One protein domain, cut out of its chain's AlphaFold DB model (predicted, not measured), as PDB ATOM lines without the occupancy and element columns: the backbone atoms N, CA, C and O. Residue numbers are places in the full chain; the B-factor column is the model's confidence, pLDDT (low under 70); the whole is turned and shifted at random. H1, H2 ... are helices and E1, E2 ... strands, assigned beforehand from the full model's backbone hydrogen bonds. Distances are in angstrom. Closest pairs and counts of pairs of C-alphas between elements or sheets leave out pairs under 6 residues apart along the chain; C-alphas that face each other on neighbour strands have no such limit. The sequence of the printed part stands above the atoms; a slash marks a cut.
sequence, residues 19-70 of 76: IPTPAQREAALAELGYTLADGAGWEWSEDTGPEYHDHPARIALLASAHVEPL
ATOM      1  N   ILE A  19      42.665 -40.350 -44.203       86.75
ATOM      2  CA  ILE A  19      42.025 -39.079 -44.521       86.75
ATOM      3  C   ILE A  19      42.213 -38.149 -43.317       86.75
ATOM      4  O   ILE A  19      41.824 -38.537 -42.211       86.75
ATOM      5  N   PRO A  20      42.755 -36.925 -43.493       90.38
ATOM      6  CA  PRO A  20      42.892 -35.981 -42.393       90.38
ATOM      7  C   PRO A  20      41.560 -35.772 -41.669       90.38
ATOM      8  O   PRO A  20      40.489 -35.758 -42.280       90.38
ATOM      9  N   THR A  21      41.612 -35.592 -40.359       91.31
ATOM     10  CA  THR A  21      40.451 -35.239 -39.531       91.31
ATOM     11  C   THR A  21      40.141 -33.739 -39.633       91.31
ATOM     12  O   THR A  21      40.996 -32.968 -40.074       91.31
ATOM     13  N   PRO A  22      38.941 -33.275 -39.235       90.44
ATOM     14  CA  PRO A  22      38.636 -31.841 -39.177       90.44
ATOM     15  C   PRO A  22      39.651 -31.036 -38.346       90.44
ATOM     16  O   PRO A  22      40.183 -30.052 -38.843       90.44
ATOM     17  N   ALA A  23      40.034 -31.525 -37.161       91.88
ATOM     18  CA  ALA A  23      41.028 -30.867 -36.306       91.88
ATOM     19  C   ALA A  23      42.416 -30.757 -36.967       91.88
ATOM     20  O   ALA A  23      43.104 -29.747 -36.838       91.88
ATOM     21  N   GLN A  24      42.833 -31.781 -37.720       94.56
ATOM     22  CA  GLN A  24      44.071 -31.719 -38.500       94.56
ATOM     23  C   GLN A  24      43.973 -30.685 -39.631       94.56
ATOM     24  O   GLN A  24      44.931 -29.952 -39.867       94.56
ATOM     25  N   ARG A  25      42.822 -30.579 -40.307       93.75
ATOM     26  CA  ARG A  25      42.600 -29.536 -41.323       93.75
ATOM     27  C   ARG A  25      42.648 -28.133 -40.719       93.75
ATOM     28  O   ARG A  25      43.256 -27.259 -41.320       93.75
ATOM     29  N   GLU A  26      42.070 -27.931 -39.538       93.38
ATOM     30  CA  GLU A  26      42.148 -26.661 -38.802       93.38
ATOM     31  C   GLU A  26      43.593 -26.297 -38.443       93.38
ATOM     32  O   GLU A  26      44.012 -25.162 -38.659       93.38
ATOM     33  N   ALA A  27      44.394 -27.266 -37.988       94.62
ATOM     34  CA  ALA A  27      45.817 -27.043 -37.739       94.62
ATOM     35  C   ALA A  27      46.576 -26.652 -39.021       94.62
ATOM     36  O   ALA A  27      47.371 -25.717 -39.008       94.62
ATOM     37  N   ALA A  28      46.298 -27.316 -40.147       95.50
ATOM     38  CA  ALA A  28      46.896 -26.957 -41.431       95.50
ATOM     39  C   ALA A  28      46.462 -25.563 -41.921       95.50
ATOM     40  O   ALA A  28      47.272 -24.852 -42.505       95.50
ATOM     41  N   LEU A  29      45.217 -25.141 -41.669       95.12
ATOM     42  CA  LEU A  29      44.774 -23.771 -41.954       95.12
ATOM     43  C   LEU A  29      45.553 -22.747 -41.124       95.12
ATOM     44  O   LEU A  29      45.974 -21.729 -41.672       95.12
ATOM     45  N   ALA A  30      45.804 -23.037 -39.844       95.19
ATOM     46  CA  ALA A  30      46.581 -22.157 -38.974       95.19
ATOM     47  C   ALA A  30      48.023 -21.972 -39.478       95.19
ATOM     48  O   ALA A  30      48.518 -20.847 -39.486       95.19
ATOM     49  N   GLU A  31      48.662 -23.034 -39.987       95.44
ATOM     50  CA  GLU A  31      49.979 -22.963 -40.653       95.44
ATOM     51  C   GLU A  31      49.958 -22.076 -41.911       95.44
ATOM     52  O   GLU A  31      50.950 -21.436 -42.253       95.44
ATOM     53  N   LEU A  32      48.811 -22.000 -42.593       95.38
ATOM     54  CA  LEU A  32      48.595 -21.100 -43.727       95.38
ATOM     55  C   LEU A  32      48.188 -19.675 -43.308       95.38
ATOM     56  O   LEU A  32      48.033 -18.818 -44.177       95.38
ATOM     57  N   GLY A  33      48.020 -19.403 -42.009       95.56
ATOM     58  CA  GLY A  33      47.614 -18.099 -41.477       95.56
ATOM     59  C   GLY A  33      46.101 -17.861 -41.445       95.56
ATOM     60  O   GLY A  33      45.665 -16.711 -41.429       95.56
ATOM     61  N   TYR A  34      45.298 -18.925 -41.436       95.06
ATOM     62  CA  TYR A  34      43.836 -18.859 -41.434       95.06
ATOM     63  C   TYR A  34      43.219 -19.663 -40.288       95.06
ATOM     64  O   TYR A  34      43.808 -20.606 -39.769       95.06
ATOM     65  N   THR A  35      41.988 -19.318 -39.930       95.31
ATOM     66  CA  THR A  35      41.114 -20.114 -39.057       95.31
ATOM     67  C   THR A  35      39.747 -20.276 -39.714       95.31
ATOM     68  O   THR A  35      39.404 -19.522 -40.626       95.31
ATOM     69  N   LEU A  36      38.954 -21.256 -39.275       94.06
ATOM     70  CA  LEU A  36      37.542 -21.315 -39.650       94.06
ATOM     71  C   LEU A  36      36.831 -20.054 -39.153       94.06
ATOM     72  O   LEU A  36      37.065 -19.620 -38.024       94.06
ATOM     73  N   ALA A  37      35.968 -19.488 -39.996       93.94
ATOM     74  CA  ALA A  37      35.089 -18.402 -39.584       93.94
ATOM     75  C   ALA A  37      34.107 -18.885 -38.501       93.94
ATOM     76  O   ALA A  37      33.748 -20.067 -38.458       93.94
ATOM     77  N   ASP A  38      33.650 -17.977 -37.638       89.81
ATOM     78  CA  ASP A  38      32.699 -18.325 -36.577       89.81
ATOM     79  C   ASP A  38      31.424 -18.970 -37.149       89.81
ATOM     80  O   ASP A  38      30.823 -18.483 -38.111       89.81
ATOM     81  N   GLY A  39      31.036 -20.113 -36.581       89.00
ATOM     82  CA  GLY A  39      29.910 -20.923 -37.055       89.00
ATOM     83  C   GLY A  39      30.100 -21.603 -38.420       89.00
ATOM     84  O   GLY A  39      29.149 -22.214 -38.912       89.00
ATOM     85  N   ALA A  40      31.283 -21.530 -39.043       89.94
ATOM     86  CA  ALA A  40      31.530 -22.171 -40.332       89.94
ATOM     87  C   ALA A  40      31.579 -23.700 -40.210       89.94
ATOM     88  O   ALA A  40      32.259 -24.268 -39.355       89.94
ATOM     89  N   GLY A  41      30.867 -24.367 -41.117       88.88
ATOM     90  CA  GLY A  41      30.927 -25.812 -41.304       88.88
ATOM     91  C   GLY A  41      31.798 -26.197 -42.495       88.88
ATOM     92  O   GLY A  41      32.028 -25.398 -43.403       88.88
ATOM     93  N   TRP A  42      32.246 -27.452 -42.499       89.56
ATOM     94  CA  TRP A  42      32.819 -28.075 -43.688       89.56
ATOM     95  C   TRP A  42      31.701 -28.568 -44.600       89.56
ATOM     96  O   TRP A  42      30.843 -29.349 -44.181       89.56
ATOM     97  N   GLU A  43      31.751 -28.144 -45.852       92.06
ATOM     98  CA  GLU A  43      30.910 -28.644 -46.927       92.06
ATOM     99  C   GLU A  43      31.690 -29.682 -47.726       92.06
ATOM    100  O   GLU A  43      32.866 -29.487 -48.041       92.06
ATOM    101  N   TRP A  44      31.033 -30.796 -48.034       91.19
ATOM    102  CA  TRP A  44      31.633 -31.931 -48.726       91.19
ATOM    103  C   TRP A  44      30.973 -32.102 -50.081       91.19
ATOM    104  O   TRP A  44      29.746 -32.153 -50.167       91.19
ATOM    105  N   SER A  45      31.799 -32.239 -51.110       89.69
ATOM    106  CA  SER A  45      31.351 -32.441 -52.481       89.69
ATOM    107  C   SER A  45      32.158 -33.550 -53.132       89.69
ATOM    108  O   SER A  45      33.361 -33.686 -52.905       89.69
ATOM    109  N   GLU A  46      31.489 -34.339 -53.955       90.12
ATOM    110  CA  GLU A  46      32.123 -35.359 -54.781       90.12
ATOM    111  C   GLU A  46      32.383 -34.767 -56.164       90.12
ATOM    112  O   GLU A  46      31.507 -34.120 -56.740       90.12
ATOM    113  N   ASP A  47      33.578 -34.992 -56.696       84.62
ATOM    114  CA  ASP A  47      33.902 -34.699 -58.084       84.62
ATOM    115  C   ASP A  47      34.305 -35.992 -58.790       84.62
ATOM    116  O   ASP A  47      35.138 -36.767 -58.312       84.62
ATOM    117  N   THR A  48      33.673 -36.257 -59.925       79.06
ATOM    118  CA  THR A  48      34.017 -37.392 -60.776       79.06
ATOM    119  C   THR A  48      35.117 -36.945 -61.720       79.06
ATOM    120  O   THR A  48      34.896 -36.064 -62.553       79.06
ATOM    121  N   GLY A  49      36.292 -37.572 -61.633       67.38
ATOM    122  CA  GLY A  49      37.327 -37.363 -62.644       67.38
ATOM    123  C   GLY A  49      36.811 -37.716 -64.050       67.38
ATOM    124  O   GLY A  49      35.834 -38.458 -64.175       67.38
ATOM    125  N   PRO A  50      37.455 -37.210 -65.118       68.75
ATOM    126  CA  PRO A  50      37.035 -37.485 -66.488       68.75
ATOM    127  C   PRO A  50      36.892 -38.993 -66.726       68.75
ATOM    128  O   PRO A  50      37.754 -39.771 -66.308       68.75
ATOM    129  N   GLU A  51      35.818 -39.398 -67.410       63.78
ATOM    130  CA  GLU A  51      35.620 -40.785 -67.831       63.78
ATOM    131  C   GLU A  51      36.803 -41.201 -68.715       63.78
ATOM    132  O   GLU A  51      36.958 -40.724 -69.841       63.78
ATOM    133  N   TYR A  52      37.686 -42.055 -68.197       58.84
ATOM    134  CA  TYR A  52      38.857 -42.516 -68.932       58.84
ATOM    135  C   TYR A  52      38.943 -44.043 -68.878       58.84
ATOM    136  O   TYR A  52      39.401 -44.614 -67.888       58.84
ATOM    137  N   HIS A  53      38.523 -44.675 -69.983       61.62
ATOM    138  CA  HIS A  53      38.518 -46.127 -70.238       61.62
ATOM    139  C   HIS A  53      37.709 -46.971 -69.229       61.62
ATOM    140  O   HIS A  53      37.146 -46.434 -68.284       61.62
ATOM    141  N   ASP A  54      37.637 -48.294 -69.443       67.12
ATOM    142  CA  ASP A  54      36.875 -49.299 -68.659       67.12
ATOM    143  C   ASP A  54      37.309 -49.446 -67.176       67.12
ATOM    144  O   ASP A  54      37.113 -50.487 -66.542       67.12
ATOM    145  N   HIS A  55      37.938 -48.425 -66.599       64.31
ATOM    146  CA  HIS A  55      38.267 -48.359 -65.187       64.31
ATOM    147  C   HIS A  55      37.116 -47.720 -64.399       64.31
ATOM    148  O   HIS A  55      36.466 -46.798 -64.891       64.31
ATOM    149  N   PRO A  56      36.865 -48.167 -63.156       68.38
ATOM    150  CA  PRO A  56      35.882 -47.518 -62.300       68.38
ATOM    151  C   PRO A  56      36.233 -46.035 -62.130       68.38
ATOM    152  O   PRO A  56      37.396 -45.689 -61.896       68.38
ATOM    153  N   ALA A  57      35.219 -45.173 -62.249       72.06
ATOM    154  CA  ALA A  57      35.368 -43.737 -62.058       72.06
ATOM    155  C   ALA A  57      36.036 -43.454 -60.704       72.06
ATOM    156  O   ALA A  57      35.617 -43.970 -59.665       72.06
ATOM    157  N   ARG A  58      37.099 -42.643 -60.714       74.25
ATOM    158  CA  ARG A  58      37.715 -42.157 -59.477       74.25
ATOM    159  C   ARG A  58      36.920 -40.959 -58.976       74.25
ATOM    160  O   ARG A  58      36.846 -39.943 -59.664       74.25
ATOM    161  N   ILE A  59      36.360 -41.103 -57.779       78.19
ATOM    162  CA  ILE A  59      35.708 -40.018 -57.051       78.19
ATOM    163  C   ILE A  59      36.771 -39.271 -56.247       78.19
ATOM    164  O   ILE A  59      37.474 -39.869 -55.430       78.19
ATOM    165  N   ALA A  60      36.897 -37.973 -56.493       82.62
ATOM    166  CA  ALA A  60      37.614 -37.056 -55.628       82.62
ATOM    167  C   ALA A  60      36.636 -36.499 -54.588       82.62
ATOM    168  O   ALA A  60      35.584 -35.967 -54.934       82.62
ATOM    169  N   LEU A  61      36.985 -36.619 -53.307       85.75
ATOM    170  CA  LEU A  61      36.251 -35.964 -52.228       85.75
ATOM    171  C   LEU A  61      36.867 -34.590 -51.988       85.75
ATOM    172  O   LEU A  61      38.002 -34.478 -51.522       85.75
ATOM    173  N   LEU A  62      36.112 -33.556 -52.327       89.06
ATOM    174  CA  LEU A  62      36.458 -32.165 -52.100       89.06
ATOM    175  C   LEU A  62      35.786 -31.680 -50.816       89.06
ATOM    176  O   LEU A  62      34.672 -32.086 -50.482       89.06
ATOM    177  N   ALA A  63      36.476 -30.797 -50.103       90.62
ATOM    178  CA  ALA A  63      35.948 -30.147 -48.917       90.62
ATOM    179  C   ALA A  63      36.226 -28.650 -48.986       90.62
ATOM    180  O   ALA A  63      37.342 -28.242 -49.316       90.62
ATOM    181  N   SER A  64      35.232 -27.845 -48.640       92.62
ATOM    182  CA  SER A  64      35.350 -26.393 -48.541       92.62
ATOM    183  C   SER A  64      34.820 -25.912 -47.201       92.62
ATOM    184  O   SER A  64      33.909 -26.504 -46.630       92.62
ATOM    185  N   ALA A  65      35.396 -24.831 -46.692       93.81
ATOM    186  CA  ALA A  65      34.898 -24.147 -45.512       93.81
ATOM    187  C   ALA A  65      35.189 -22.653 -45.637       93.81
ATOM    188  O   ALA A  65      36.159 -22.248 -46.285       93.81
ATOM    189  N   HIS A  66      34.355 -21.834 -45.003       94.69
ATOM    190  CA  HIS A  66      34.642 -20.414 -44.863       94.69
ATOM    191  C   HIS A  66      35.762 -20.209 -43.844       94.69
ATOM    192  O   HIS A  66      35.701 -20.719 -42.724       94.69
ATOM    193  N   VAL A  67      36.775 -19.446 -44.246       94.94
ATOM    194  CA  VAL A  67      37.932 -19.120 -43.413       94.94
ATOM    195  C   VAL A  67      38.109 -17.618 -43.304       94.94
ATOM    196  O   VAL A  67      37.753 -16.863 -44.212       94.94
ATOM    197  N   GLU A  68      38.706 -17.196 -42.203       95.50
ATOM    198  CA  GLU A  68      39.138 -15.828 -41.971       95.50
ATOM    199  C   GLU A  68      40.636 -15.800 -41.653       95.50
ATOM    200  O   GLU A  68      41.191 -16.809 -41.202       95.50
ATOM    201  N   PRO A  69      41.332 -14.681 -41.924       94.62
ATOM    202  CA  PRO A  69      42.715 -14.531 -41.506       94.62
ATOM    203  C   PRO A  69      42.817 -14.762 -40.003       94.62
ATOM    204  O   PRO A  69      42.036 -14.193 -39.237       94.62
ATOM    205  N   LEU A  70      43.793 -15.559 -39.578       91.38
ATOM    206  CA  LEU A  70      44.128 -15.670 -38.169       91.38
ATOM    207  C   LEU A  70      44.525 -14.262 -37.719       91.38
ATOM    208  O   LEU A  70      45.531 -13.732 -38.190       91.38
TER     209      LEU A  70
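This is residues 19 to 70 of the 76 residues of an uncharacterized protein of Streptomyces sp. CC53 (UniProt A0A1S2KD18). What shape do these atoms make? A long two-stranded hairpin, E2 and E3, forms an arm with its bare tip, residues 51 to 56, sticking out at one end, and at the other end is a small head made of the helix H1 and the short strand pair E1 and E4. What is it built of? The printed part has 52 residues, with one named helix and four named strands in the order H1, E1, E2, E3, E4; the class is mixed, helices and strands, and the strands make two antiparallel sheets, E1 - E4 and E2 - E3. How compact is it? It is only just loose, close to extended, with a radius of gyration of the C-alphas of 14.7 A, and its outline is a rod spanning 46 by 19 by 16 A.

What stands by the helix? H1, residues 22 to 31, has 4 pairs of C-alphas within 8 A of E1, residues 34 to 36, the closest being those of Leu 29 and Thr 35, 5.9 A apart. H1 and E4, residues 67 to 69, are near each other, with 5 pairs of C-alphas within 10 A. In H1 every O i to N i+4 pair is within hydrogen-bond range. How do the short strands pair? E1 and E4 are antiparallel neighbours at 142 degrees, with N 35 and O 68 within hydrogen-bond range at 2.9 A. What of the longer strands? E2, residues 43 to 48, and E3, residues 59 to 64, are a hairpin, antiparallel at 152 degrees, with N 43 and O 64 at 2.8 A and N 60 and O 47 at 2.8 A, both within hydrogen-bond range. E3 runs on into E4 across a break of 2 residues, at 48 degrees. H1 is apart from E2 and from E3.

Where does the first element begin? H1 runs from C-alpha 22 at (38.636, -31.841, -39.177) to C-alpha 31, 14.5 A. Where are the strands? E1 measures 7.0 A from first to last C-alpha, E2 16.7 A, E3 16.1 A and E4 6.9 A. E2 begins at C-alpha 43, (30.910, -28.644, -46.927), and E4 ends at C-alpha 69, (42.715, -14.531, -41.506).

How large is it? The two C-alphas farthest apart are those of Asp 54 and Leu 70, 46.0 A. Is anything cut or long? The printed part has no cut and no long link; H1 to E1 and E3 to E4 are tight, and E1 to E2 and E2 to E3 are short. Where is confidence low? The mean pLDDT of the printed part is 86.6, and residues 49 to 56 are under 70; of these, residues 51 to 56 stand free.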